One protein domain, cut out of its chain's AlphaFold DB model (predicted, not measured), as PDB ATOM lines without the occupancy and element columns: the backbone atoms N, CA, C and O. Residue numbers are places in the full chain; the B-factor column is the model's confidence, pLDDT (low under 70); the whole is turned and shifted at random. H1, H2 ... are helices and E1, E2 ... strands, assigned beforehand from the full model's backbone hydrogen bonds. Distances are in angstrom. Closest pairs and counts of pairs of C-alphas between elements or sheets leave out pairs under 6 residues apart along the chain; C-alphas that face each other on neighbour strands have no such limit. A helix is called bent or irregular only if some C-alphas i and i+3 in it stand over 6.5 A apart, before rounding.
ATOM      1  N   TYR A 502      47.143 -22.063 535.887       88.38
ATOM      2  CA  TYR A 502      46.190 -22.301 536.964       88.38
ATOM      3  C   TYR A 502      46.663 -21.689 538.272       88.38
ATOM      4  O   TYR A 502      47.855 -21.727 538.575       88.38
ATOM      5  N   THR A 503      45.717 -21.181 539.048       88.62
ATOM      6  CA  THR A 503      45.936 -20.790 540.439       88.62
ATOM      7  C   THR A 503      44.756 -21.241 541.293       88.62
ATOM      8  O   THR A 503      43.647 -21.391 540.781       88.62
ATOM      9  N   ASP A 504      45.008 -21.516 542.566       87.25
ATOM     10  CA  ASP A 504      44.023 -22.056 543.500       87.25
ATOM     11  C   ASP A 504      43.721 -21.018 544.582       87.25
ATOM     12  O   ASP A 504      44.638 -20.428 545.150       87.25
ATOM     13  N   VAL A 505      42.440 -20.804 544.868       86.00
ATOM     14  CA  VAL A 505      41.956 -19.996 545.994       86.00
ATOM     15  C   VAL A 505      41.160 -20.915 546.905       86.00
ATOM     16  O   VAL A 505      40.216 -21.566 546.453       86.00
ATOM     17  N   PHE A 506      41.547 -20.999 548.176       83.44
ATOM     18  CA  PHE A 506      40.897 -21.883 549.136       83.44
ATOM     19  C   PHE A 506      40.080 -21.086 550.150       83.44
ATOM     20  O   PHE A 506      40.628 -20.392 551.000       83.44
ATOM     21  N   THR A 507      38.759 -21.247 550.097       79.06
ATOM     22  CA  THR A 507      37.834 -20.624 551.044       79.06
ATOM     23  C   THR A 507      37.351 -21.652 552.054       79.06
ATOM     24  O   THR A 507      36.751 -22.674 551.704       79.06
ATOM     25  N   ILE A 508      37.580 -21.368 553.333       76.44
ATOM     26  CA  ILE A 508      37.208 -22.262 554.429       76.44
ATOM     27  C   ILE A 508      35.706 -22.187 554.680       76.44
ATOM     28  O   ILE A 508      35.145 -21.106 554.831       76.44
ATOM     29  N   LEU A 509      35.066 -23.356 554.750       72.94
ATOM     30  CA  LEU A 509      33.630 -23.469 555.003       72.94
ATOM     31  C   LEU A 509      33.307 -24.140 556.336       72.94
ATOM     32  O   LEU A 509      32.289 -23.826 556.949       72.94
ATOM     33  N   LYS A 510      34.123 -25.108 556.768       72.38
ATOM     34  CA  LYS A 510      33.815 -25.925 557.941       72.38
ATOM     35  C   LYS A 510      35.070 -26.474 558.608       72.38
ATOM     36  O   LYS A 510      36.000 -26.906 557.934       72.38
ATOM     37  N   GLU A 511      35.066 -26.544 559.934       69.25
ATOM     38  CA  GLU A 511      36.078 -27.291 560.686       69.25
ATOM     39  C   GLU A 511      35.802 -28.799 560.630       69.25
ATOM     40  O   GLU A 511      34.658 -29.250 560.721       69.25
ATOM     41  N   THR A 512      36.850 -29.599 560.500       67.75
ATOM     42  CA  THR A 512      36.785 -31.062 560.468       67.75
ATOM     43  C   THR A 512      37.732 -31.667 561.490       67.75
ATOM     44  O   THR A 512      38.715 -31.049 561.882       67.75
ATOM     45  N   GLU A 513      37.465 -32.900 561.902       62.00
ATOM     46  CA  GLU A 513      38.400 -33.667 562.727       62.00
ATOM     47  C   GLU A 513      39.716 -33.958 561.976       62.00
ATOM     48  O   GLU A 513      39.723 -34.006 560.737       62.00
ATOM     49  N   PRO A 514      40.838 -34.133 562.698       58.50
ATOM     50  CA  PRO A 514      42.145 -34.372 562.093       58.50
ATOM     51  C   PRO A 514      42.170 -35.733 561.387       58.50
ATOM     52  O   PRO A 514      41.982 -36.785 561.999       58.50
ATOM     53  N   SER A 515      42.437 -35.740 560.083       53.47
ATOM     54  CA  SER A 515      42.490 -36.981 559.299       53.47
ATOM     55  C   SER A 515      43.861 -37.674 559.334       53.47
ATOM     56  O   SER A 515      43.924 -38.902 559.228       53.47
ATOM     57  N   GLY A 516      44.965 -36.933 559.510       59.84
ATOM     58  CA  GLY A 516      46.343 -37.453 559.468       59.84
ATOM     59  C   GLY A 516      46.869 -38.009 560.802       59.84
ATOM     60  O   GLY A 516      46.359 -37.677 561.868       59.84
ATOM     61  N   ILE A 517      47.901 -38.863 560.757       59.19
ATOM     62  CA  ILE A 517      48.581 -39.402 561.959       59.19
ATOM     63  C   ILE A 517      49.413 -38.313 562.654       59.19
ATOM     64  O   ILE A 517      49.343 -38.179 563.872       59.19
ATOM     65  N   PHE A 518      50.143 -37.495 561.889       56.16
ATOM     66  CA  PHE A 518      50.900 -36.359 562.428       56.16
ATOM     67  C   PHE A 518      49.983 -35.272 563.000       56.16
ATOM     68  O   PHE A 518      50.242 -34.777 564.092       56.16
ATOM     69  N   ASP A 519      48.871 -34.964 562.325       54.34
ATOM     70  CA  ASP A 519      47.875 -34.010 562.831       54.34
ATOM     71  C   ASP A 519      47.243 -34.500 564.141       54.34
ATOM     72  O   ASP A 519      47.089 -33.727 565.082       54.34
ATOM     73  N   ARG A 520      46.945 -35.805 564.246       56.88
ATOM     74  CA  ARG A 520      46.471 -36.434 565.490       56.88
ATOM     75  C   ARG A 520      47.522 -36.407 566.602       56.88
ATOM     76  O   ARG A 520      47.171 -36.178 567.752       56.88
ATOM     77  N   PHE A 521      48.799 -36.595 566.274       55.38
ATOM     78  CA  PHE A 521      49.900 -36.502 567.233       55.38
ATOM     79  C   PHE A 521      50.069 -35.074 567.779       55.38
ATOM     80  O   PHE A 521      50.111 -34.884 568.990       55.38
ATOM     81  N   PHE A 522      50.085 -34.049 566.921       52.28
ATOM     82  CA  PHE A 522      50.175 -32.653 567.371       52.28
ATOM     83  C   PHE A 522      48.904 -32.163 568.083       52.28
ATOM     84  O   PHE A 522      49.009 -31.361 569.012       52.28
ATOM     85  N   HIS A 523      47.726 -32.692 567.726       49.12
ATOM     86  CA  HIS A 523      46.477 -32.473 568.462       49.12
ATOM     87  C   HIS A 523      46.588 -32.918 569.929       49.12
ATOM     88  O   HIS A 523      46.066 -32.236 570.810       49.12
ATOM     89  N   ILE A 524      47.269 -34.037 570.206       48.03
ATOM     90  CA  ILE A 524      47.438 -34.572 571.570       48.03
ATOM     91  C   ILE A 524      48.318 -33.655 572.435       48.03
ATOM     92  O   ILE A 524      48.074 -33.531 573.628       48.03
ATOM     93  N   PHE A 525      49.322 -32.993 571.851       44.47
ATOM     94  CA  PHE A 525      50.316 -32.226 572.613       44.47
ATOM     95  C   PHE A 525      49.980 -30.749 572.838       44.47
ATOM     96  O   PHE A 525      50.649 -30.112 573.650       44.47
ATOM     97  N   ARG A 526      49.016 -30.169 572.109       47.81
ATOM     98  CA  ARG A 526      48.793 -28.713 572.152       47.81
ATOM     99  C   ARG A 526      47.358 -28.230 572.342       47.81
ATOM    100  O   ARG A 526      47.221 -27.020 572.388       47.81
ATOM    101  N   GLU A 527      46.349 -29.104 572.461       42.03
ATOM    102  CA  GLU A 527      44.889 -28.833 572.626       42.03
ATOM    103  C   GLU A 527      44.223 -27.831 571.638       42.03
ATOM    104  O   GLU A 527      43.088 -28.051 571.227       42.03
ATOM    105  N   GLU A 528      44.918 -26.801 571.154       45.19
ATOM    106  CA  GLU A 528      44.484 -25.771 570.203       45.19
ATOM    107  C   GLU A 528      44.724 -26.160 568.727       45.19
ATOM    108  O   GLU A 528      44.118 -25.598 567.818       45.19
ATOM    109  N   TRP A 529      45.596 -27.139 568.453       49.94
ATOM    110  CA  TRP A 529      46.104 -27.449 567.098       49.94
ATOM    111  C   TRP A 529      45.334 -28.577 566.396       49.94
ATOM    112  O   TRP A 529      45.843 -29.242 565.494       49.94
ATOM    113  N   GLY A 530      44.110 -28.832 566.852       48.16
ATOM    114  CA  GLY A 530      43.466 -30.121 566.661       48.16
ATOM    115  C   GLY A 530      42.580 -30.291 565.432       48.16
ATOM    116  O   GLY A 530      42.353 -31.411 564.987       48.16
ATOM    117  N   LYS A 531      42.056 -29.226 564.837       57.62
ATOM    118  CA  LYS A 531      41.059 -29.379 563.767       57.62
ATOM    119  C   LYS A 531      41.679 -29.202 562.384       57.62
ATOM    120  O   LYS A 531      42.601 -28.422 562.199       57.62
ATOM    121  N   GLY A 532      41.203 -29.949 561.398       63.19
ATOM    122  CA  GLY A 532      41.401 -29.621 559.987       63.19
ATOM    123  C   GLY A 532      40.330 -28.641 559.510       63.19
ATOM    124  O   GLY A 532      39.341 -28.391 560.197       63.19
ATOM    125  N   TYR A 533      40.493 -28.120 558.303       71.06
ATOM    126  CA  TYR A 533      39.488 -27.315 557.623       71.06
ATOM    127  C   TYR A 533      39.049 -28.027 556.352       71.06
ATOM    128  O   TYR A 533      39.876 -28.519 555.586       71.06
ATOM    129  N   SER A 534      37.745 -28.063 556.110       75.94
ATOM    130  CA  SER A 534      37.189 -28.363 554.798       75.94
ATOM    131  C   SER A 534      36.594 -27.100 554.191       75.94
ATOM    132  O   SER A 534      35.998 -26.261 554.872       75.94
ATOM    133  N   GLY A 535      36.808 -26.945 552.895       78.50
ATOM    134  CA  GLY A 535      36.455 -25.731 552.182       78.50
ATOM    135  C   GLY A 535      36.338 -25.962 550.687       78.50
ATOM    136  O   GLY A 535      36.557 -27.075 550.191       78.50
ATOM    137  N   ILE A 536      35.990 -24.894 549.981       81.25
ATOM    138  CA  ILE A 536      35.963 -24.874 548.523       81.25
ATOM    139  C   ILE A 536      37.348 -24.467 548.043       81.25
ATOM    140  O   ILE A 536      37.833 -23.390 548.376       81.25
ATOM    141  N   ASN A 537      37.970 -25.314 547.234       85.69
ATOM    142  CA  ASN A 537      39.121 -24.945 546.432       85.69
ATOM    143  C   ASN A 537      38.639 -24.518 545.045       85.69
ATOM    144  O   ASN A 537      38.120 -25.337 544.283       85.69
ATOM    145  N   LEU A 538      38.796 -23.239 544.725       86.56
ATOM    146  CA  LEU A 538      38.496 -22.666 543.422       86.56
ATOM    147  C   LEU A 538      39.772 -22.599 542.591       86.56
ATOM    148  O   LEU A 538      40.641 -21.761 542.816       86.56
ATOM    149  N   ARG A 539      39.866 -23.481 541.600       88.81
ATOM    150  CA  ARG A 539      40.968 -23.508 540.644       88.81
ATOM    151  C   ARG A 539      40.647 -22.628 539.447       88.81
ATOM    152  O   ARG A 539      39.909 -23.046 538.551       88.81
ATOM    153  N   PHE A 540      41.214 -21.431 539.417       89.25
ATOM    154  CA  PHE A 540      41.112 -20.497 538.302       89.25
ATOM    155  C   PHE A 540      42.036 -20.918 537.168       89.25
ATOM    156  O   PHE A 540      43.200 -21.244 537.396       89.25
ATOM    157  N   SER A 541      41.528 -20.899 535.939       90.88
ATOM    158  CA  SER A 541      42.320 -21.048 534.723       90.88
ATOM    159  C   SER A 541      42.476 -19.698 534.041       90.88
ATOM    160  O   SER A 541      41.477 -19.042 533.760       90.88
ATOM    161  N   TYR A 542      43.700 -19.289 533.722       91.00
ATOM    162  CA  TYR A 542      43.975 -17.992 533.097       91.00
ATOM    163  C   TYR A 542      45.015 -18.103 531.979       91.00
ATOM    164  O   TYR A 542      45.760 -19.083 531.890       91.00
ATOM    165  N   ARG A 543      45.037 -17.106 531.097       90.19
ATOM    166  CA  ARG A 543      46.051 -16.917 530.054       90.19
ATOM    167  C   ARG A 543      46.687 -15.549 530.212       90.19
ATOM    168  O   ARG A 543      45.998 -14.600 530.570       90.19
ATOM    169  N   VAL A 544      47.981 -15.460 529.933       87.00
ATOM    170  CA  VAL A 544      48.671 -14.169 529.858       87.00
ATOM    171  C   VAL A 544      48.311 -13.520 528.525       87.00
ATOM    172  O   VAL A 544      48.359 -14.186 527.490       87.00
ATOM    173  N   VAL A 545      47.892 -12.257 528.567       87.94
ATOM    174  CA  VAL A 545      47.477 -11.475 527.390       87.94
ATOM    175  C   VAL A 545      48.411 -10.286 527.178       87.94
ATOM    176  O   VAL A 545      48.724  -9.976 526.034       87.94
ATOM    177  N   ASP A 546      48.901  -9.687 528.264       85.94
ATOM    178  CA  ASP A 546      49.911  -8.633 528.249       85.94
ATOM    179  C   ASP A 546      51.183  -9.128 528.972       85.94
ATOM    180  O   ASP A 546      51.202  -9.235 530.205       85.94
ATOM    181  N   PRO A 547      52.234  -9.489 528.212       81.56
ATOM    182  CA  PRO A 547      53.521  -9.917 528.747       81.56
ATOM    183  C   PRO A 547      54.192  -8.921 529.693       81.56
ATOM    184  O   PRO A 547      54.824  -9.361 530.652       81.56
ATOM    185  N   ASP A 548      54.087  -7.618 529.426       80.94
ATOM    186  CA  ASP A 548      54.816  -6.575 530.153       80.94
ATOM    187  C   ASP A 548      54.183  -6.329 531.524       80.94
ATOM    188  O   ASP A 548      54.877  -6.297 532.547       80.94
ATOM    189  N   LEU A 549      52.851  -6.262 531.572       84.25
ATOM    190  CA  LEU A 549      52.120  -6.176 532.836       84.25
ATOM    191  C   LEU A 549      52.304  -7.443 533.674       84.25
ATOM    192  O   LEU A 549      52.631  -7.346 534.860       84.25
ATOM    193  N   TRP A 550      52.210  -8.630 533.063       85.31
ATOM    194  CA  TRP A 550      52.458  -9.871 533.795       85.31
ATOM    195  C   TRP A 550      53.899  -9.958 534.306       85.31
ATOM    196  O   TRP A 550      54.117 -10.394 535.433       85.31
ATOM    197  N   ALA A 551      54.885  -9.504 533.530       75.81
ATOM    198  CA  ALA A 551      56.285  -9.468 533.944       75.81
ATOM    199  C   ALA A 551      56.531  -8.581 535.163       75.81
ATOM    200  O   ALA A 551      57.292  -8.956 536.057       75.81
ATOM    201  N   SER A 552      55.867  -7.426 535.221       78.75
ATOM    202  CA  SER A 552      55.930  -6.548 536.391       78.75
ATOM    203  C   SER A 552      55.289  -7.186 537.633       78.75
ATOM    204  O   SER A 552      55.764  -6.999 538.752       78.75
ATOM    205  N   TYR A 553      54.251  -8.002 537.438       80.75
ATOM    206  CA  TYR A 553      53.504  -8.662 538.506       80.75
ATOM    207  C   TYR A 553      54.169  -9.966 539.010       80.75
ATOM    208  O   TYR A 553      54.160 -10.283 540.207       80.75
ATOM    209  N   ASP A 554      54.798 -10.725 538.111       76.44
ATOM    210  CA  ASP A 554      55.471 -12.010 538.355       76.44
ATOM    211  C   ASP A 554      56.991 -11.862 538.562       76.44
ATOM    212  O   ASP A 554      57.780 -12.728 538.174       76.44
ATOM    213  N   TYR A 555      57.418 -10.767 539.198       68.50
ATOM    214  CA  TYR A 555      58.828 -10.361 539.186       68.50
ATOM    215  C   TYR A 555      59.812 -11.350 539.842       68.50
ATOM    216  O   TYR A 555      60.977 -11.451 539.467       68.50
ATOM    217  N   ASP A 556      59.343 -12.152 540.797       65.56
ATOM    218  CA  ASP A 556      60.120 -13.183 541.498       65.56
ATOM    219  C   ASP A 556      59.613 -14.612 541.218       65.56
ATOM    220  O   ASP A 556      59.907 -15.536 541.985       65.56
ATOM    221  N   ARG A 557      58.834 -14.808 540.141       67.25
ATOM    222  CA  ARG A 557      58.159 -16.074 539.786       67.25
ATOM    223  C   ARG A 557      57.067 -16.529 540.762       67.25
ATOM    224  O   ARG A 557      56.700 -17.710 540.781       67.25
ATOM    225  N   LYS A 558      56.561 -15.636 541.618       74.38
ATOM    226  CA  LYS A 558      55.432 -15.912 542.524       74.38
ATOM    227  C   LYS A 558      54.126 -15.248 542.092       74.38
ATOM    228  O   LYS A 558      53.172 -15.253 542.864       74.38
ATOM    229  N   GLY A 559      54.027 -14.760 540.863       79.00
ATOM    230  CA  GLY A 559      52.854 -14.115 540.273       79.00
ATOM    231  C   GLY A 559      51.601 -14.979 540.353       79.00
ATOM    232  O   GLY A 559      50.561 -14.494 540.768       79.00
ATOM    233  N   SER A 560      51.688 -16.295 540.120       83.44
ATOM    234  CA  SER A 560      50.534 -17.192 540.343       83.44
ATOM    235  C   SER A 560      50.060 -17.217 541.805       83.44
ATOM    236  O   SER A 560      48.859 -17.312 542.057       83.44
ATOM    237  N   ARG A 561      50.988 -17.135 542.772       80.94
ATOM    238  CA  ARG A 561      50.667 -17.115 544.210       80.94
ATOM    239  C   ARG A 561      50.143 -15.747 544.649       80.94
ATOM    240  O   ARG A 561      49.202 -15.702 545.431       80.94
ATOM    241  N   ARG A 562      50.700 -14.651 544.119       84.94
ATOM    242  CA  ARG A 562      50.138 -13.301 544.297       84.94
ATOM    243  C   ARG A 562      48.733 -13.225 543.729       84.94
ATOM    244  O   ARG A 562      47.841 -12.769 544.424       84.94
ATOM    245  N   LEU A 563      48.519 -13.789 542.541       87.69
ATOM    246  CA  LEU A 563      47.206 -13.831 541.916       87.69
ATOM    247  C   LEU A 563      46.207 -14.619 542.768       87.69
ATOM    248  O   LEU A 563      45.079 -14.179 542.913       87.69
ATOM    249  N   SER A 564      46.614 -15.745 543.368       86.00
ATOM    250  CA  SER A 564      45.781 -16.476 544.342       86.00
ATOM    251  C   SER A 564      45.378 -15.583 545.522       86.00
ATOM    252  O   SER A 564      44.190 -15.448 545.800       86.00
ATOM    253  N   ARG A 565      46.350 -14.921 546.167       84.50
ATOM    254  CA  ARG A 565      46.107 -13.994 547.285       84.50
ATOM    255  C   ARG A 565      45.174 -12.850 546.886       84.50
ATOM    256  O   ARG A 565      44.242 -12.534 547.614       84.50
ATOM    257  N   ASP A 566      45.423 -12.226 545.742       84.94
ATOM    258  CA  ASP A 566      44.665 -11.058 545.303       84.94
ATOM    259  C   ASP A 566      43.244 -11.458 544.874       84.94
ATOM    260  O   ASP A 566      42.291 -10.740 545.169       84.94
ATOM    261  N   LEU A 567      43.072 -12.637 544.258       85.88
ATOM    262  CA  LEU A 567      41.760 -13.212 543.948       85.88
ATOM    263  C   LEU A 567      40.984 -13.646 545.198       85.88
ATOM    264  O   LEU A 567      39.758 -13.630 545.150       85.88
ATOM    265  N   ASP A 568      41.648 -14.006 546.301       83.12
ATOM    266  CA  ASP A 568      40.992 -14.447 547.542       83.12
ATOM    267  C   ASP A 568      40.018 -13.400 548.094       83.12
ATOM    268  O   ASP A 568      38.888 -13.727 548.469       83.12
ATOM    269  N   HIS A 569      40.405 -12.123 548.047       80.12
ATOM    270  CA  HIS A 569      39.533 -11.024 548.455       80.12
ATOM    271  C   HIS A 569      38.258 -10.977 547.608       80.12
ATOM    272  O   HIS A 569      37.146 -10.913 548.137       80.12
ATOM    273  N   TYR A 570      38.418 -11.063 546.290       81.75
ATOM    274  CA  TYR A 570      37.307 -11.000 545.355       81.75
ATOM    275  C   TYR A 570      36.384 -12.225 545.508       81.75
ATOM    276  O   TYR A 570      35.168 -12.109 545.659       81.75
ATOM    277  N   VAL A 571      36.963 -13.422 545.560       81.69
ATOM    278  CA  VAL A 571      36.232 -14.673 545.799       81.69
ATOM    279  C   VAL A 571      35.435 -14.621 547.099       81.69
ATOM    280  O   VAL A 571      34.266 -15.010 547.112       81.69
ATOM    281  N   SER A 572      36.033 -14.112 548.175       78.69
ATOM    282  CA  SER A 572      35.372 -13.994 549.476       78.69
ATOM    283  C   SER A 572      34.144 -13.083 549.411       78.69
ATOM    284  O   SER A 572      33.083 -13.452 549.918       78.69
ATOM    285  N   GLN A 573      34.242 -11.941 548.722       77.62
ATOM    286  CA  GLN A 573      33.101 -11.043 548.504       77.62
ATOM    287  C   GLN A 573      31.974 -11.722 547.717       77.62
ATOM    288  O   GLN A 573      30.805 -11.634 548.099       77.62
ATOM    289  N   TYR A 574      32.315 -12.432 546.640       79.50
ATOM    290  CA  TYR A 574      31.332 -13.138 545.822       79.50
ATOM    291  C   TYR A 574      30.620 -14.254 546.601       79.50
ATOM    292  O   TYR A 574      29.395 -14.380 546.543       79.50
ATOM    293  N   ILE A 575      31.374 -15.048 547.368       77.00
ATOM    294  CA  ILE A 575      30.815 -16.124 548.192       77.00
ATOM    295  C   ILE A 575      29.874 -15.552 549.254       77.00
ATOM    296  O   ILE A 575      28.771 -16.074 549.412       77.00
ATOM    297  N   GLU A 576      30.246 -14.473 549.950       75.00
ATOM    298  CA  GLU A 576      29.354 -13.849 550.934       75.00
ATOM    299  C   GLU A 576      28.099 -13.256 550.282       75.00
ATOM    300  O   GLU A 576      27.002 -13.467 550.799       75.00
ATOM    301  N   ARG A 577      28.207 -12.619 549.107       75.06
ATOM    302  CA  ARG A 577      27.035 -12.149 548.344       75.06
ATOM    303  C   ARG A 577      26.070 -13.293 548.031       75.06
ATOM    304  O   ARG A 577      24.862 -13.156 548.224       75.06
ATOM    305  N   ASN A 578      26.590 -14.445 547.612       74.44
ATOM    306  CA  ASN A 578      25.763 -15.624 547.369       74.44
ATOM    307  C   ASN A 578      25.151 -16.169 548.663       74.44
ATOM    308  O   ASN A 578      23.962 -16.486 548.692       74.44
ATOM    309  N   LYS A 579      25.918 -16.228 549.759       74.12
ATOM    310  CA  LYS A 579      25.394 -16.633 551.071       74.12
ATOM    311  C   LYS A 579      24.268 -15.719 551.549       74.12
ATOM    312  O   LYS A 579      23.321 -16.233 552.135       74.12
ATOM    313  N   VAL A 580      24.312 -14.410 551.281       73.69
ATOM    314  CA  VAL A 580      23.214 -13.479 551.608       73.69
ATOM    315  C   VAL A 580      21.913 -13.909 550.927       73.69
ATOM    316  O   VAL A 580      20.894 -14.025 551.605       73.69
ATOM    317  N   ALA A 581      21.946 -14.279 549.644       69.50
ATOM    318  CA  ALA A 581      20.763 -14.790 548.945       69.50
ATOM    319  C   ALA A 581      20.222 -16.096 549.570       69.50
ATOM    320  O   ALA A 581      19.007 -16.267 549.718       69.50
ATOM    321  N   TYR A 582      21.105 -17.007 550.005       71.00
ATOM    322  CA  TYR A 582      20.694 -18.198 550.762       71.00
ATOM    323  C   TYR A 582      20.081 -17.832 552.123       71.00
ATOM    324  O   TYR A 582      19.046 -18.397 552.479       71.00
ATOM    325  N   ARG A 583      20.679 -16.890 552.870       73.44
ATOM    326  CA  ARG A 583      20.166 -16.398 554.161       73.44
ATOM    327  C   ARG A 583      18.765 -15.811 553.985       73.44
ATOM    328  O   ARG A 583      17.843 -16.242 554.672       73.44
ATOM    329  N   GLU A 584      18.569 -14.914 553.023       72.00
ATOM    330  CA  GLU A 584      17.263 -14.306 552.739       72.00
ATOM    331  C   GLU A 584      16.194 -15.346 552.391       72.00
ATOM    332  O   GLU A 584      15.088 -15.302 552.931       72.00
ATOM    333  N   LYS A 585      16.526 -16.326 551.541       72.00
ATOM    334  CA  LYS A 585      15.611 -17.419 551.182       72.00
ATOM    335  C   LYS A 585      15.261 -18.296 552.386       72.00
ATOM    336  O   LYS A 585      14.131 -18.772 552.491       72.00
ATOM    337  N   LEU A 586      16.214 -18.526 553.288       71.88
ATOM    338  CA  LEU A 586      15.998 -19.306 554.505       71.88
ATOM    339  C   LEU A 586      15.087 -18.588 555.495       71.88
ATOM    340  O   LEU A 586      14.146 -19.207 555.992       71.88
ATOM    341  N   TYR A 587      15.328 -17.299 555.735       70.25
ATOM    342  CA  TYR A 587      14.510 -16.500 556.645       70.25
ATOM    343  C   TYR A 587      13.093 -16.268 556.112       70.25
ATOM    344  O   TYR A 587      12.148 -16.355 556.890       70.25
ATOM    345  N   LYS A 588      12.927 -16.028 554.803       69.38
ATOM    346  CA  LYS A 588      11.609 -15.772 554.196       69.38
ATOM    347  C   LYS A 588      10.756 -17.034 554.042       69.38
ATOM    348  O   LYS A 588       9.558 -16.976 554.286       69.38
ATOM    349  N   ASN A 589      11.352 -18.166 553.653       61.91
ATOM    350  CA  ASN A 589      10.568 -19.303 553.151       61.91
ATOM    351  C   ASN A 589      10.615 -20.562 554.032       61.91
ATOM    352  O   ASN A 589       9.814 -21.461 553.803       61.91
ATOM    353  N   ASN A 590      11.555 -20.701 554.982       68.81
ATOM    354  CA  ASN A 590      11.731 -21.948 555.754       68.81
ATOM    355  C   ASN A 590      12.257 -21.742 557.203       68.81
ATOM    356  O   ASN A 590      13.247 -22.379 557.588       68.81
ATOM    357  N   PRO A 591      11.618 -20.912 558.052       69.75
ATOM    358  CA  PRO A 591      12.101 -20.637 559.414       69.75
ATOM    359  C   PRO A 591      12.124 -21.884 560.323       69.75
ATOM    360  O   PRO A 591      13.028 -22.046 561.148       69.75
ATOM    361  N   ASP A 592      11.195 -22.825 560.129       75.12
ATOM    362  CA  ASP A 592      11.133 -24.062 560.921       75.12
ATOM    363  C   ASP A 592      12.302 -25.017 560.648       75.12
ATOM    364  O   ASP A 592      12.761 -25.723 561.555       75.12
ATOM    365  N   GLN A 593      12.859 -25.000 559.430       76.00
ATOM    366  CA  GLN A 593      14.064 -25.771 559.110       76.00
ATOM    367  C   GLN A 593      15.261 -25.282 559.926       76.00
ATOM    368  O   GLN A 593      16.040 -26.101 560.418       76.00
ATOM    369  N   LEU A 594      15.378 -23.967 560.131       75.12
ATOM    370  CA  LEU A 594      16.454 -23.383 560.924       75.12
ATOM    371  C   LEU A 594      16.320 -23.751 562.404       75.12
ATOM    372  O   LEU A 594      17.294 -24.166 563.031       75.12
ATOM    373  N   LYS A 595      15.104 -23.676 562.954       76.25
ATOM    374  CA  LYS A 595      14.821 -24.064 564.344       76.25
ATOM    375  C   LYS A 595      15.137 -25.543 564.595       76.25
ATOM    376  O   LYS A 595      15.716 -25.890 565.627       76.25
ATOM    377  N   ASN A 596      14.808 -26.413 563.642       82.69
ATOM    378  CA  ASN A 596      15.130 -27.839 563.706       82.69
ATOM    379  C   ASN A 596      16.632 -28.107 563.544       82.69
ATOM    380  O   ASN A 596      17.180 -28.958 564.248       82.69
ATOM    381  N   TYR A 597      17.321 -27.350 562.687       84.44
ATOM    382  CA  TYR A 597      18.770 -27.447 562.540       84.44
ATOM    383  C   TYR A 597      19.517 -26.952 563.785       84.44
ATOM    384  O   TYR A 597      20.428 -27.625 564.256       84.44
ATOM    385  N   PHE A 598      19.073 -25.863 564.414       83.56
ATOM    386  CA  PHE A 598      19.644 -25.389 565.676       83.56
ATOM    387  C   PHE A 598      19.521 -26.445 566.786       83.56
ATOM    388  O   PHE A 598      20.495 -26.746 567.476       83.56
ATOM    389  N   LYS A 599      18.357 -27.108 566.903       84.31
ATOM    390  CA  LYS A 599      18.174 -28.263 567.806       84.31
ATOM    391  C   LYS A 599      19.126 -29.419 567.475       84.31
ATOM    392  O   LYS A 599      19.607 -30.093 568.385       84.31
ATOM    393  N   LYS A 600      19.410 -29.658 566.192       86.12
ATOM    394  CA  LYS A 600      20.395 -30.655 565.753       86.12
ATOM    395  C   LYS A 600      21.813 -30.264 566.186       86.12
ATOM    396  O   LYS A 600      22.505 -31.112 566.740       86.12
ATOM    397  N   CYS A 601      22.216 -29.003 566.027       82.94
ATOM    398  CA  CYS A 601      23.520 -28.508 566.482       82.94
ATOM    399  C   CYS A 601      23.688 -28.604 568.006       82.94
ATOM    400  O   CYS A 601      24.778 -28.928 568.474       82.94
ATOM    401  N   ILE A 602      22.610 -28.397 568.777       82.94
ATOM    402  CA  ILE A 602      22.583 -28.643 570.229       82.94
ATOM    403  C   ILE A 602      22.874 -30.118 570.532       82.94
ATOM    404  O   ILE A 602      23.776 -30.416 571.311       82.94
ATOM    405  N   LYS A 603      22.158 -31.052 569.887       82.25
ATOM    406  CA  LYS A 603      22.349 -32.503 570.095       82.25
ATOM    407  C   LYS A 603      23.747 -32.990 569.701       82.25
ATOM    408  O   LYS A 603      24.241 -33.942 570.287       82.25
ATOM    409  N   GLN A 604      24.369 -32.346 568.715       79.75
ATOM    410  CA  GLN A 604      25.714 -32.670 568.234       79.75
ATOM    411  C   GLN A 604      26.840 -32.039 569.071       79.75
ATOM    412  O   GLN A 604      28.003 -32.203 568.723       79.75
ATOM    413  N   GLY A 605      26.525 -31.276 570.124       77.69
ATOM    414  CA  GLY A 605      27.527 -30.610 570.965       77.69
ATOM    415  C   GLY A 605      28.196 -29.377 570.334       77.69
ATOM    416  O   GLY A 605      28.976 -28.711 571.008       77.69
ATOM    417  N   LYS A 606      27.855 -29.008 569.087       78.25
ATOM    418  CA  LYS A 606      28.415 -27.831 568.390       78.25
ATOM    419  C   LYS A 606      28.115 -26.523 569.127       78.25
ATOM    420  O   LYS A 606      28.984 -25.671 569.260       78.25
ATOM    421  N   THR A 688      20.082 -25.354 576.477       82.62
ATOM    422  CA  THR A 688      18.658 -25.307 576.112       82.62
ATOM    423  C   THR A 688      18.312 -23.955 575.497       82.62
ATOM    424  O   THR A 688      18.855 -22.923 575.888       82.62
ATOM    425  N   ILE A 689      17.383 -23.944 574.536       80.00
ATOM    426  CA  ILE A 689      16.979 -22.715 573.829       80.00
ATOM    427  C   ILE A 689      16.475 -21.650 574.818       80.00
ATOM    428  O   ILE A 689      16.886 -20.499 574.729       80.00
ATOM    429  N   SER A 690      15.668 -22.045 575.809       79.94
ATOM    430  CA  SER A 690      15.127 -21.138 576.830       79.94
ATOM    431  C   SER A 690      16.190 -20.559 577.771       79.94
ATOM    432  O   SER A 690      16.020 -19.452 578.273       79.94
ATOM    433  N   ALA A 691      17.290 -21.278 578.020       80.75
ATOM    434  CA  ALA A 691      18.409 -20.755 578.803       80.75
ATOM    435  C   ALA A 691      19.270 -19.778 577.990       80.75
ATOM    436  O   ALA A 691      19.751 -18.796 578.546       80.75
ATOM    437  N   LEU A 692      19.439 -20.027 576.686       81.94
ATOM    438  CA  LEU A 692      20.204 -19.158 575.789       81.94
ATOM    439  C   LEU A 692      19.467 -17.850 575.484       81.94
ATOM    440  O   LEU A 692      20.096 -16.804 575.492       81.94
ATOM    441  N   GLN A 693      18.143 -17.883 575.308       81.81
ATOM    442  CA  GLN A 693      17.315 -16.694 575.041       81.81
ATOM    443  C   GLN A 693      17.365 -15.625 576.143       81.81
ATOM    444  O   GLN A 693      17.072 -14.468 575.874       81.81
ATOM    445  N   LYS A 694      17.773 -15.987 577.368       80.06
ATOM    446  CA  LYS A 694      18.022 -15.025 578.457       80.06
ATOM    447  C   LYS A 694      19.233 -14.121 578.191       80.06
ATOM    448  O   LYS A 694      19.410 -13.136 578.892       80.06
ATOM    449  N   TYR A 695      20.051 -14.479 577.204       81.94
ATOM    450  CA  TYR A 695      21.288 -13.819 576.818       81.94
ATOM    451  C   TYR A 695      21.238 -13.501 575.316       81.94
ATOM    452  O   TYR A 695      21.763 -14.259 574.499       81.94
ATOM    453  N   ASP A 696      20.642 -12.364 574.948       71.75
ATOM    454  CA  ASP A 696      20.291 -12.037 573.554       71.75
ATOM    455  C   ASP A 696      21.501 -12.015 572.598       71.75
ATOM    456  O   ASP A 696      21.465 -12.689 571.568       71.75
ATOM    457  N   ASN A 697      22.621 -11.363 572.955       73.12
ATOM    458  CA  ASN A 697      23.847 -11.389 572.133       73.12
ATOM    459  C   ASN A 697      24.347 -12.816 571.865       73.12
ATOM    460  O   ASN A 697      24.502 -13.233 570.712       73.12
ATOM    461  N   LEU A 698      24.560 -13.588 572.933       76.88
ATOM    462  CA  LEU A 698      25.035 -14.964 572.831       76.88
ATOM    463  C   LEU A 698      24.080 -15.807 571.976       76.88
ATOM    464  O   LEU A 698      24.519 -16.548 571.101       76.88
ATOM    465  N   TYR A 699      22.769 -15.667 572.175       80.25
ATOM    466  CA  TYR A 699      21.765 -16.406 571.419       80.25
ATOM    467  C   TYR A 699      21.754 -16.045 569.929       80.25
ATOM    468  O   TYR A 699      21.786 -16.947 569.090       80.25
ATOM    469  N   ARG A 700      21.775 -14.752 569.582       73.44
ATOM    470  CA  ARG A 700      21.836 -14.285 568.187       73.44
ATOM    471  C   ARG A 700      23.120 -14.720 567.495       73.44
ATOM    472  O   ARG A 700      23.066 -15.185 566.359       73.44
ATOM    473  N   THR A 701      24.252 -14.647 568.193       74.94
ATOM    474  CA  THR A 701      25.551 -15.118 567.695       74.94
ATOM    475  C   THR A 701      25.515 -16.620 567.403       74.94
ATOM    476  O   THR A 701      25.906 -17.052 566.321       74.94
ATOM    477  N   LEU A 702      24.965 -17.432 568.312       80.25
ATOM    478  CA  LEU A 702      24.835 -18.880 568.112       80.25
ATOM    479  C   LEU A 702      23.858 -19.238 566.986       80.25
ATOM    480  O   LEU A 702      24.101 -20.199 566.255       80.25
ATOM    481  N   ILE A 703      22.763 -18.488 566.825       78.44
ATOM    482  CA  ILE A 703      21.850 -18.659 565.688       78.44
ATOM    483  C   ILE A 703      22.568 -18.324 564.387       78.44
ATOM    484  O   ILE A 703      22.487 -19.110 563.451       78.44
ATOM    485  N   TYR A 704      23.286 -17.204 564.322       77.00
ATOM    486  CA  TYR A 704      24.043 -16.816 563.135       77.00
ATOM    487  C   TYR A 704      25.060 -17.895 562.738       77.00
ATOM    488  O   TYR A 704      25.087 -18.314 561.584       77.00
ATOM    489  N   LEU A 705      25.824 -18.420 563.703       77.25
ATOM    490  CA  LEU A 705      26.761 -19.525 563.469       77.25
ATOM    491  C   LEU A 705      26.048 -20.790 562.973       77.25
ATOM    492  O   LEU A 705      26.548 -21.460 562.075       77.25
ATOM    493  N   ALA A 706      24.859 -21.099 563.500       80.75
ATOM    494  CA  ALA A 706      24.066 -22.229 563.026       80.75
ATOM    495  C   ALA A 706      23.490 -22.017 561.617       80.75
ATOM    496  O   ALA A 706      23.406 -22.974 560.851       80.75
ATOM    497  N   VAL A 707      23.095 -20.789 561.268       79.94
ATOM    498  CA  VAL A 707      22.655 -20.419 559.913       79.94
ATOM    499  C   VAL A 707      23.818 -20.561 558.935       79.94
ATOM    500  O   VAL A 707      23.645 -21.159 557.875       79.94
ATOM    501  N   ASP A 708      25.000 -20.054 559.288       77.12
ATOM    502  CA  ASP A 708      26.183 -20.133 558.429       77.12
ATOM    503  C   ASP A 708      26.662 -21.584 558.266       77.12
ATOM    504  O   ASP A 708      26.852 -22.033 557.140       77.12
ATOM    505  N   ASP A 709      26.723 -22.371 559.348       80.12
ATOM    506  CA  ASP A 709      27.031 -23.812 559.306       80.12
ATOM    507  C   ASP A 709      26.013 -24.587 558.449       80.12
ATOM    508  O   ASP A 709      26.394 -25.451 557.660       80.12
ATOM    509  N   PHE A 710      24.723 -24.232 558.513       82.69
ATOM    510  CA  PHE A 710      23.688 -24.837 557.672       82.69
ATOM    511  C   PHE A 710      23.873 -24.530 556.183       82.69
ATOM    512  O   PHE A 710      23.747 -25.425 555.341       82.69
ATOM    513  N   ILE A 711      24.158 -23.270 555.849       79.50
ATOM    514  CA  ILE A 711      24.409 -22.833 554.471       79.50
ATOM    515  C   ILE A 711      25.686 -23.490 553.944       79.50
ATOM    516  O   ILE A 711      25.671 -24.058 552.853       79.50
ATOM    517  N   ASN A 712      26.753 -23.511 554.742       81.56
ATOM    518  CA  ASN A 712      28.018 -24.150 554.394       81.56
ATOM    519  C   ASN A 712      27.841 -25.668 554.190       81.56
ATOM    520  O   ASN A 712      28.374 -26.223 553.231       81.56
ATOM    521  N   GLU A 713      27.031 -26.355 555.010       79.06
ATOM    522  CA  GLU A 713      26.697 -27.773 554.797       79.06
ATOM    523  C   GLU A 713      25.890 -28.012 553.514       79.06
ATOM    524  O   GLU A 713      26.098 -29.032 552.852       79.06
ATOM    525  N   LYS A 714      24.984 -27.099 553.139       79.00
ATOM    526  CA  LYS A 714      24.263 -27.174 551.858       79.00
ATOM    527  C   LYS A 714      25.207 -26.992 550.676       79.00
ATOM    528  O   LYS A 714      25.206 -27.835 549.787       79.00
ATOM    529  N   ILE A 715      26.065 -25.977 550.728       75.44
ATOM    530  CA  ILE A 715      27.092 -25.705 549.717       75.44
ATOM    531  C   ILE A 715      28.014 -26.922 549.518       75.44
ATOM    532  O   ILE A 715      28.240 -27.357 548.391       75.44
ATOM    533  N   ILE A 716      28.503 -27.531 550.604       75.88
ATOM    534  CA  ILE A 716      29.357 -28.730 550.532       75.88
ATOM    535  C   ILE A 716      28.606 -29.913 549.904       75.88
ATOM    536  O   ILE A 716      29.182 -30.648 549.099       75.88
ATOM    537  N   LYS A 717      27.328 -30.115 550.249       76.75
ATOM    538  CA  LYS A 717      26.506 -31.189 549.668       76.75
ATOM    539  C   LYS A 717      26.251 -30.974 548.183       76.75
ATOM    540  O   LYS A 717      26.400 -31.928 547.430       76.75
ATOM    541  N   GLU A 718      25.918 -29.749 547.780       74.31
ATOM    542  CA  GLU A 718      25.718 -29.365 546.377       74.31
ATOM    543  C   GLU A 718      26.992 -29.602 545.552       74.31
ATOM    544  O   GLU A 718      26.921 -30.146 544.454       74.31
ATOM    545  N   LEU A 719      28.173 -29.301 546.101       71.00
ATOM    546  CA  LEU A 719      29.455 -29.597 545.450       71.00
ATOM    547  C   LEU A 719      29.796 -31.092 545.409       71.00
ATOM    548  O   LEU A 719      30.422 -31.546 544.456       71.00
ATOM    549  N   SER A 720      29.407 -31.862 546.430       70.00
ATOM    550  CA  SER A 720      29.699 -33.304 546.505       70.00
ATOM    551  C   SER A 720      28.820 -34.139 545.571       70.00
ATOM    552  O   SER A 720      29.229 -35.222 545.157       70.00
ATOM    553  N   SER A 721      27.609 -33.668 545.258       67.12
ATOM    554  CA  SER A 721      26.655 -34.349 544.373       67.12
ATOM    555  C   SER A 721      26.823 -33.989 542.892       67.12
ATOM    556  O   SER A 721      26.171 -34.594 542.039       67.12
ATOM    557  N   PHE A 722      27.697 -33.032 542.568       62.00
ATOM    558  CA  PHE A 722      27.964 -32.603 541.199       62.00
ATOM    559  C   PHE A 722      29.051 -33.475 540.541       62.00
ATOM    560  O   PHE A 722      30.183 -33.516 541.027       62.00
ATOM    561  N   PRO A 723      28.772 -34.158 539.413       55.84
ATOM    562  CA  PRO A 723      29.792 -34.910 538.694       55.84
ATOM    563  C   PRO A 723      30.820 -33.961 538.063       55.84
ATOM    564  O   PRO A 723      30.469 -32.975 537.414       55.84
ATOM    565  N   SER A 724      32.102 -34.304 538.192       53.94
ATOM    566  CA  SER A 724      33.275 -33.527 537.754       53.94
ATOM    567  C   SER A 724      33.360 -33.246 536.238       53.94
ATOM    568  O   SER A 724      34.313 -32.611 535.789       53.94
ATOM    569  N   SER A 725      32.394 -33.719 535.441       47.59
ATOM    570  CA  SER A 725      32.386 -33.700 533.972       47.59
ATOM    571  C   SER A 725      31.491 -32.629 533.322       47.59
ATOM    572  O   SER A 725      31.568 -32.459 532.104       47.59
ATOM    573  N   ARG A 726      30.662 -31.880 534.069       48.09
ATOM    574  CA  ARG A 726      29.840 -30.779 533.509       48.09
ATOM    575  C   ARG A 726      30.563 -29.424 533.559       48.09
ATOM    576  O   ARG A 726      31.297 -29.138 534.498       48.09
ATOM    577  N   LYS A 727      30.353 -28.593 532.525       49.66
ATOM    578  CA  LYS A 727      31.032 -27.294 532.309       49.66
ATOM    579  C   LYS A 727      30.562 -26.153 533.225       49.66
ATOM    580  O   LYS A 727      31.279 -25.166 533.320       49.66
ATOM    581  N   THR A 728      29.403 -26.276 533.865       53.19
ATOM    582  CA  THR A 728      28.772 -25.206 534.652       53.19
ATOM    583  C   THR A 728      28.379 -25.743 536.024       53.19
ATOM    584  O   THR A 728      27.647 -26.733 536.123       53.19
ATOM    585  N   ASN A 729      28.933 -25.138 537.072       61.47
ATOM    586  CA  ASN A 729      28.642 -25.442 538.471       61.47
ATOM    587  C   ASN A 729      28.046 -24.167 539.086       61.47
ATOM    588  O   ASN A 729      28.687 -23.124 538.993       61.47
ATOM    589  N   PRO A 730      26.881 -24.230 539.750       59.44
ATOM    590  CA  PRO A 730      26.122 -23.054 540.187       59.44
ATOM    591  C   PRO A 730      26.878 -22.118 541.145       59.44
ATOM    592  O   PRO A 730      26.532 -20.947 541.250       59.44
ATOM    593  N   ILE A 731      27.922 -22.600 541.827       65.06
ATOM    594  CA  ILE A 731      28.780 -21.775 542.694       65.06
ATOM    595  C   ILE A 731      29.845 -21.036 541.880       65.06
ATOM    596  O   ILE A 731      30.211 -19.912 542.204       65.06
ATOM    597  N   THR A 732      30.345 -21.668 540.818       69.88
ATOM    598  CA  THR A 732      31.325 -21.092 539.886       69.88
ATOM    599  C   THR A 732      30.685 -20.283 538.760       69.88
ATOM    600  O   THR A 732      31.342 -19.418 538.175       69.88
ATOM    601  N   ASP A 733      29.416 -20.557 538.464       66.38
ATOM    602  CA  ASP A 733      28.614 -19.884 537.454       66.38
ATOM    603  C   ASP A 733      28.391 -18.451 537.928       66.38
ATOM    604  O   ASP A 733      27.740 -18.202 538.937       66.38
ATOM    605  N   GLY A 734      29.011 -17.506 537.229       74.75
ATOM    606  CA  GLY A 734      28.961 -16.093 537.586       74.75
ATOM    607  C   GLY A 734      30.201 -15.557 538.297       74.75
ATOM    608  O   GLY A 734      30.395 -14.355 538.211       74.75
ATOM    609  N   ILE A 735      31.098 -16.379 538.876       82.75
ATOM    610  CA  ILE A 735      32.361 -15.870 539.470       82.75
ATOM    611  C   ILE A 735      33.215 -15.194 538.404       82.75
ATOM    612  O   ILE A 735      33.704 -14.089 538.597       82.75
ATOM    613  N   VAL A 736      33.394 -15.867 537.266       81.25
ATOM    614  CA  VAL A 736      34.212 -15.349 536.160       81.25
ATOM    615  C   VAL A 736      33.585 -14.081 535.585       81.25
ATOM    616  O   VAL A 736      34.278 -13.092 535.393       81.25
ATOM    617  N   LYS A 737      32.260 -14.080 535.386       82.38
ATOM    618  CA  LYS A 737      31.529 -12.894 534.925       82.38
ATOM    619  C   LYS A 737      31.649 -11.738 535.922       82.38
ATOM    620  O   LYS A 737      31.939 -10.624 535.525       82.38
ATOM    621  N   TRP A 738      31.491 -12.016 537.210       82.75
ATOM    622  CA  TRP A 738      31.626 -11.029 538.272       82.75
ATOM    623  C   TRP A 738      33.046 -10.455 538.345       82.75
ATOM    624  O   TRP A 738      33.198  -9.249 538.484       82.75
ATOM    625  N   LEU A 739      34.086 -11.273 538.163       83.69
ATOM    626  CA  LEU A 739      35.458 -10.773 538.049       83.69
ATOM    627  C   LEU A 739      35.651  -9.893 536.805       83.69
ATOM    628  O   LEU A 739      36.351  -8.895 536.895       83.69
ATOM    629  N   HIS A 740      35.033 -10.222 535.668       83.56
ATOM    630  CA  HIS A 740      35.103  -9.372 534.474       83.56
ATOM    631  C   HIS A 740      34.355  -8.039 534.644       83.56
ATOM    632  O   HIS A 740      34.829  -7.015 534.159       83.56
ATOM    633  N   ASP A 741      33.201  -8.058 535.315       80.88
ATOM    634  CA  ASP A 741      32.305  -6.901 535.423       80.88
ATOM    635  C   ASP A 741      32.697  -5.965 536.588       80.88
ATOM    636  O   ASP A 741      32.569  -4.748 536.476       80.88
ATOM    637  N   GLU A 742      33.194  -6.516 537.700       77.19
ATOM    638  CA  GLU A 742      33.388  -5.801 538.975       77.19
ATOM    639  C   GLU A 742      34.864  -5.715 539.416       77.19
ATOM    640  O   GLU A 742      35.167  -5.150 540.467       77.19
ATOM    641  N   SER A 743      35.813  -6.261 538.640       79.50
ATOM    642  CA  SER A 743      37.248  -6.202 538.954       79.50
ATOM    643  C   SER A 743      38.092  -5.677 537.794       79.50
ATOM    644  O   SER A 743      37.869  -5.977 536.626       79.50
ATOM    645  N   ARG A 744      39.139  -4.916 538.135       83.06
ATOM    646  CA  ARG A 744      40.184  -4.482 537.188       83.06
ATOM    647  C   ARG A 744      41.429  -5.371 537.233       83.06
ATOM    648  O   ARG A 744      42.416  -5.055 536.574       83.06
ATOM    649  N   ILE A 745      41.407  -6.467 538.001       84.12
ATOM    650  CA  ILE A 745      42.589  -7.307 538.242       84.12
ATOM    651  C   ILE A 745      43.188  -7.853 536.942       84.12
ATOM    652  O   ILE A 745      44.397  -7.816 536.765       84.12
ATOM    653  N   GLU A 746      42.355  -8.269 535.988       85.75
ATOM    654  CA  GLU A 746      42.796  -8.772 534.682       85.75
ATOM    655  C   GLU A 746      43.560  -7.724 533.867       85.75
ATOM    656  O   GLU A 746      44.614  -8.022 533.305       85.75
ATOM    657  N   GLN A 747      43.057  -6.485 533.860       86.06
ATOM    658  CA  GLN A 747      43.661  -5.355 533.151       86.06
ATOM    659  C   GLN A 747      44.958  -4.891 533.812       86.06
ATOM    660  O   GLN A 747      45.889  -4.519 533.112       86.06
ATOM    661  N   LEU A 748      45.022  -4.898 535.146       85.50
ATOM    662  CA  LEU A 748      46.198  -4.449 535.897       85.50
ATOM    663  C   LEU A 748      47.332  -5.482 535.887       85.50
ATOM    664  O   LEU A 748      48.497  -5.109 535.953       85.50
ATOM    665  N   VAL A 749      46.989  -6.770 535.811       87.06
ATOM    666  CA  VAL A 749      47.943  -7.890 535.857       87.06
ATOM    667  C   VAL A 749      48.318  -8.394 534.455       87.06
ATOM    668  O   VAL A 749      49.308  -9.105 534.305       87.06
ATOM    669  N   GLY A 750      47.555  -8.043 533.415       87.75
ATOM    670  CA  GLY A 750      47.838  -8.463 532.039       87.75
ATOM    671  C   GLY A 750      47.395  -9.890 531.714       87.75
ATOM    672  O   GLY A 750      48.019 -10.583 530.905       87.75
ATOM    673  N   ILE A 751      46.323 -10.371 532.345       90.56
ATOM    674  CA  ILE A 751      45.815 -11.739 532.177       90.56
ATOM    675  C   ILE A 751      44.349 -11.748 531.768       90.56
ATOM    676  O   ILE A 751      43.625 -10.782 531.961       90.56
ATOM    677  N   LYS A 752      43.892 -12.890 531.260       89.75
ATOM    678  CA  LYS A 752      42.480 -13.197 531.054       89.75
ATOM    679  C   LYS A 752      42.132 -14.517 531.720       89.75
ATOM    680  O   LYS A 752      42.654 -15.573 531.348       89.75
ATOM    681  N   ILE A 753      41.244 -14.466 532.698       89.31
ATOM    682  CA  ILE A 753      40.625 -15.613 533.343       89.31
ATOM    683  C   ILE A 753      39.669 -16.241 532.328       89.31
ATOM    684  O   ILE A 753      38.865 -15.592 531.669       89.31
ATOM    685  N   THR A 754      39.820 -17.544 532.146       85.56
ATOM    686  CA  THR A 754      39.111 -18.343 531.135       85.56
ATOM    687  C   THR A 754      38.091 -19.290 531.754       85.56
ATOM    688  O   THR A 754      37.253 -19.842 531.046       85.56
ATOM    689  N   GLY A 755      38.169 -19.513 533.066       85.12
ATOM    690  CA  GLY A 755      37.290 -20.426 533.779       85.12
ATOM    691  C   GLY A 755      37.699 -20.605 535.235       85.12
ATOM    692  O   GLY A 755      38.788 -20.212 535.651       85.12
ATOM    693  N   VAL A 756      36.820 -21.238 536.005       86.69
ATOM    694  CA  VAL A 756      37.086 -21.642 537.386       86.69
ATOM    695  C   VAL A 756      36.445 -23.002 537.641       86.69
ATOM    696  O   VAL A 756      35.352 -23.287 537.152       86.69
ATOM    697  N   ARG A 757      37.142 -23.874 538.371       83.44
ATOM    698  CA  ARG A 757      36.628 -25.181 538.795       83.44
ATOM    699  C   ARG A 757      36.630 -25.260 540.309       83.44
ATOM    700  O   ARG A 757      37.675 -25.063 540.919       83.44
ATOM    701  N   ALA A 758      35.491 -25.592 540.900       80.69
ATOM    702  CA  ALA A 758      35.399 -25.844 542.330       80.69
ATOM    703  C   ALA A 758      35.656 -27.322 542.645       80.69
ATOM    704  O   ALA A 758      35.154 -28.212 541.958       80.69
ATOM    705  N   SER A 759      36.398 -27.581 543.715       81.75
ATOM    706  CA  SER A 759      36.516 -28.894 544.346       81.75
ATOM    707  C   SER A 759      36.497 -28.756 545.866       81.75
ATOM    708  O   SER A 759      36.734 -27.680 546.410       81.75
ATOM    709  N   ILE A 760      36.208 -29.849 546.571       80.81
ATOM    710  CA  ILE A 760      36.319 -29.881 548.031       80.81
ATOM    711  C   ILE A 760      37.758 -30.255 548.387       80.81
ATOM    712  O   ILE A 760      38.239 -31.316 547.986       80.81
ATOM    713  N   LYS A 761      38.434 -29.400 549.160       82.44
ATOM    714  CA  LYS A 761      39.769 -29.667 549.720       82.44
ATOM    715  C   LYS A 761      39.668 -29.732 551.245       82.44
ATOM    716  O   LYS A 761      38.906 -28.981 551.859       82.44
ATOM    717  N   ARG A 762      40.414 -30.662 551.847       78.69
ATOM    718  CA  ARG A 762      40.645 -30.731 553.297       78.69
ATOM    719  C   ARG A 762      42.100 -30.379 553.567       78.69
ATOM    720  O   ARG A 762      42.967 -30.869 552.852       78.69
ATOM    721  N   VAL A 763      42.336 -29.532 554.558       73.06
ATOM    722  CA  VAL A 763      43.641 -28.929 554.857       73.06
ATOM    723  C   VAL A 763      43.867 -29.025 556.364       73.06
ATOM    724  O   VAL A 763      42.922 -28.817 557.129       73.06
ATOM    725  N   SER A 764      45.073 -29.363 556.822       69.00
ATOM    726  CA  SER A 764      45.360 -29.347 558.265       69.00
ATOM    727  C   SER A 764      45.531 -27.910 558.780       69.00
ATOM    728  O   SER A 764      45.801 -26.993 558.003       69.00
ATOM    729  N   THR A 765      45.391 -27.685 560.094       66.44
ATOM    730  CA  THR A 765      45.643 -26.349 560.675       66.44
ATOM    731  C   THR A 765      47.079 -25.880 560.427       66.44
ATOM    732  O   THR A 765      47.289 -24.712 560.108       66.44
ATOM    733  N   LEU A 766      48.065 -26.782 560.503       62.25
ATOM    734  CA  LEU A 766      49.470 -26.467 560.230       62.25
ATOM    735  C   LEU A 766      49.697 -26.089 558.758       62.25
ATOM    736  O   LEU A 766      50.391 -25.116 558.467       62.25
ATOM    737  N   GLU A 767      49.102 -26.839 557.828       68.81
ATOM    738  CA  GLU A 767      49.175 -26.539 556.394       68.81
ATOM    739  C   GLU A 767      48.540 -25.172 556.092       68.81
ATOM    740  O   GLU A 767      49.166 -24.347 555.428       68.81
ATOM    741  N   TRP A 768      47.373 -24.874 556.675       71.06
ATOM    742  CA  TRP A 768      46.705 -23.578 556.527       71.06
ATOM    743  C   TRP A 768      47.516 -22.409 557.108       71.06
ATOM    744  O   TRP A 768      47.656 -21.369 556.469       71.06
ATOM    745  N   GLN A 769      48.116 -22.567 558.291       65.81
ATOM    746  CA  GLN A 769      49.000 -21.542 558.861       65.81
ATOM    747  C   GLN A 769      50.230 -21.284 557.981       65.81
ATOM    748  O   GLN A 769      50.666 -20.141 557.840       65.81
ATOM    749  N   ASN A 770      50.782 -22.329 557.364       66.44
ATOM    750  CA  ASN A 770      51.887 -22.190 556.422       66.44
ATOM    751  C   ASN A 770      51.456 -21.491 555.122       66.44
ATOM    752  O   ASN A 770      52.253 -20.732 554.565       66.44
ATOM    753  N   GLU A 771      50.229 -21.718 554.640       72.12
ATOM    754  CA  GLU A 771      49.638 -20.966 553.522       72.12
ATOM    755  C   GLU A 771      49.467 -19.478 553.888       72.12
ATOM    756  O   GLU A 771      49.923 -18.616 553.137       72.12
ATOM    757  N   LEU A 772      48.950 -19.161 555.082       69.44
ATOM    758  CA  LEU A 772      48.816 -17.777 555.565       69.44
ATOM    759  C   LEU A 772      50.167 -17.058 555.693       69.44
ATOM    760  O   LEU A 772      50.318 -15.935 555.213       69.44
ATOM    761  N   ARG A 773      51.180 -17.708 556.280       65.25
ATOM    762  CA  ARG A 773      52.544 -17.148 556.371       65.25
ATOM    763  C   ARG A 773      53.151 -16.897 554.994       65.25
ATOM    764  O   ARG A 773      53.854 -15.912 554.797       65.25
ATOM    765  N   GLN A 774      52.875 -17.767 554.021       68.81
ATOM    766  CA  GLN A 774      53.296 -17.533 552.640       68.81
ATOM    767  C   GLN A 774      52.601 -16.324 552.032       68.81
ATOM    768  O   GLN A 774      53.282 -15.527 551.400       68.81
ATOM    769  N   MET A 775      51.287 -16.177 552.221       68.56
ATOM    770  CA  MET A 775      50.546 -15.015 551.729       68.56
ATOM    771  C   MET A 775      51.067 -13.706 552.335       68.56
ATOM    772  O   MET A 775      51.190 -12.721 551.612       68.56
ATOM    773  N   GLN A 776      51.444 -13.716 553.617       67.00
ATOM    774  CA  GLN A 776      52.088 -12.578 554.283       67.00
ATOM    775  C   GLN A 776      53.464 -12.256 553.684       67.00
ATOM    776  O   GLN A 776      53.739 -11.101 553.396       67.00
ATOM    777  N   ASN A 777      54.290 -13.269 553.403       64.25
ATOM    778  CA  ASN A 777      55.613 -13.100 552.783       64.25
ATOM    779  C   ASN A 777      55.572 -12.700 551.287       64.25
ATOM    780  O   ASN A 777      56.626 -12.605 550.654       64.25
ATOM    781  N   LEU A 778      54.382 -12.571 550.684       66.19
ATOM    782  CA  LEU A 778      54.189 -12.070 549.315       66.19
ATOM    783  C   LEU A 778      53.913 -10.558 549.261       66.19
ATOM    784  O   LEU A 778      53.821 -10.017 548.154       66.19
TER     785      LEU A 778
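This is residues 502 to 606 and 688 to 778 of the 779 residues of an uncharacterized protein of Candidatus Aerophobetes bacterium (UniProt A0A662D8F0). A twisted, bent sheet of three strands has the long helix H3 slantwise over one face, together with H6 and H7, and the short helix H9 over the other face: three layers. H3 and H6 run on past the sheet and cross each other, and beyond it H4 crosses H6, with H5 near the first turns of H6; H1 lies at the end of the sheet where E1 ends and E2 begins, and H2 and H8 lie at the opposite end. The printed part has 196 residues with nine named helices and three named strands, in the order E1 H1 E2 H2 H3 H4 H5 H6 H7 H8 E3 H9; the sheet runs E1 E2 E3, antiparallel, and the class is mixed, helices and strands. The whole is only just compact, close to loose, with a radius of gyration of the C-alphas of 19.6 A and spans of 63 by 46 by 35 A.

E1, residues 502 to 512, begins with C-alpha 502 at (46.190, -22.301, 536.964) and is 26.8 A long; it bends by 71 degrees at residue 509. H1 holds residues 517 to 526. E2, residues 532 to 544, is 34.6 A long and bends by 56 degrees at residue 535. H2 holds residues 547 to 553. H3, residues 559 to 589, is 44.5 A long and ends with C-alpha 589 at (10.568, -19.303, 553.151); it has a kink of 30 degrees near residue 569. H4 holds residues 591 to 603, 19.0 A, and H5 residues 689 to 692. H6, residues 696 to 720, is 35.7 A long. H7 holds residues 735 to 742 and H8 residues 745 to 749. E3, residues 751 to 764, is 31.5 A long and bends by 84 degrees at residue 754. H9, residues 765 to 776, is 16.5 A long and ends with C-alpha 776 at (52.088, -12.578, 554.283).

E1 and E2 are antiparallel at 166 degrees, with N 505 and O 538 within hydrogen-bond range at 2.9 A. E2 and E3 are antiparallel at 162 degrees, with N 539 and O 757 at 2.8 A. H3 is on the sheet at a height of 6.7 A; its closest C-alpha to E1 is that of Ser 564, 5.5 A from that of Val 505. H6 is on the sheet at a height of 9.5 A, with the C-alphas of Leu 509 and Asn 712 its closest to E1, 5.7 A apart. H7 lies over E3 at a height of 9.9 A. H9 runs along the strands, over E3, at a height of 9.8 A. H2 and H8 only graze the sheet, and they touch, the C-alphas of Trp 550 and Val 749 being 5.3 A apart. H1 is not on the sheet but is near H9. H3 is the hub. With residues 579 to 583 alone it touches H6, at a steep tilt of 69 degrees, only just short of about perpendicular, opposite ways; the closest C-alphas, of Tyr 582 and Ile 711, are 7.0 A apart. With residues 570 to 574 alone it touches H7, about perpendicular at 82 degrees, closest at the C-alphas of Tyr 574 and Ile 735, 7.0 A. It only just touches H9, with 3 pairs of C-alphas within 8 A, closest at Arg 565 and Met 775, 6.4 A. H4 touches H6, about perpendicular at 84 degrees, closest at the C-alphas of Phe 598 and Ala 706, 6.0 A. H5 is close to H6 but not clearly touching. In H2, H4, H6, H7, H8 and H9 every O i to N i+4 pair is within hydrogen-bond range; in H1 5 of 6 are and in H3 25 of 27, and H5 is too short for such a pair.

The two C-alphas farthest apart, of Asp 548 and Ser 690, are 63.0 A apart. Residues 607 to 687 are not printed; C-alphas 606 and 688 lie 12.7 A apart across the cut. The link from H6 to H7, residues 721 to 734, is long. Residues 693 to 698, of which 696 to 698 belong to H6, stand free. The mean pLDDT of the printed part is 74.7, and 56 residues are under 70, among them 511 to 532, 721 to 733 and 772 to 778.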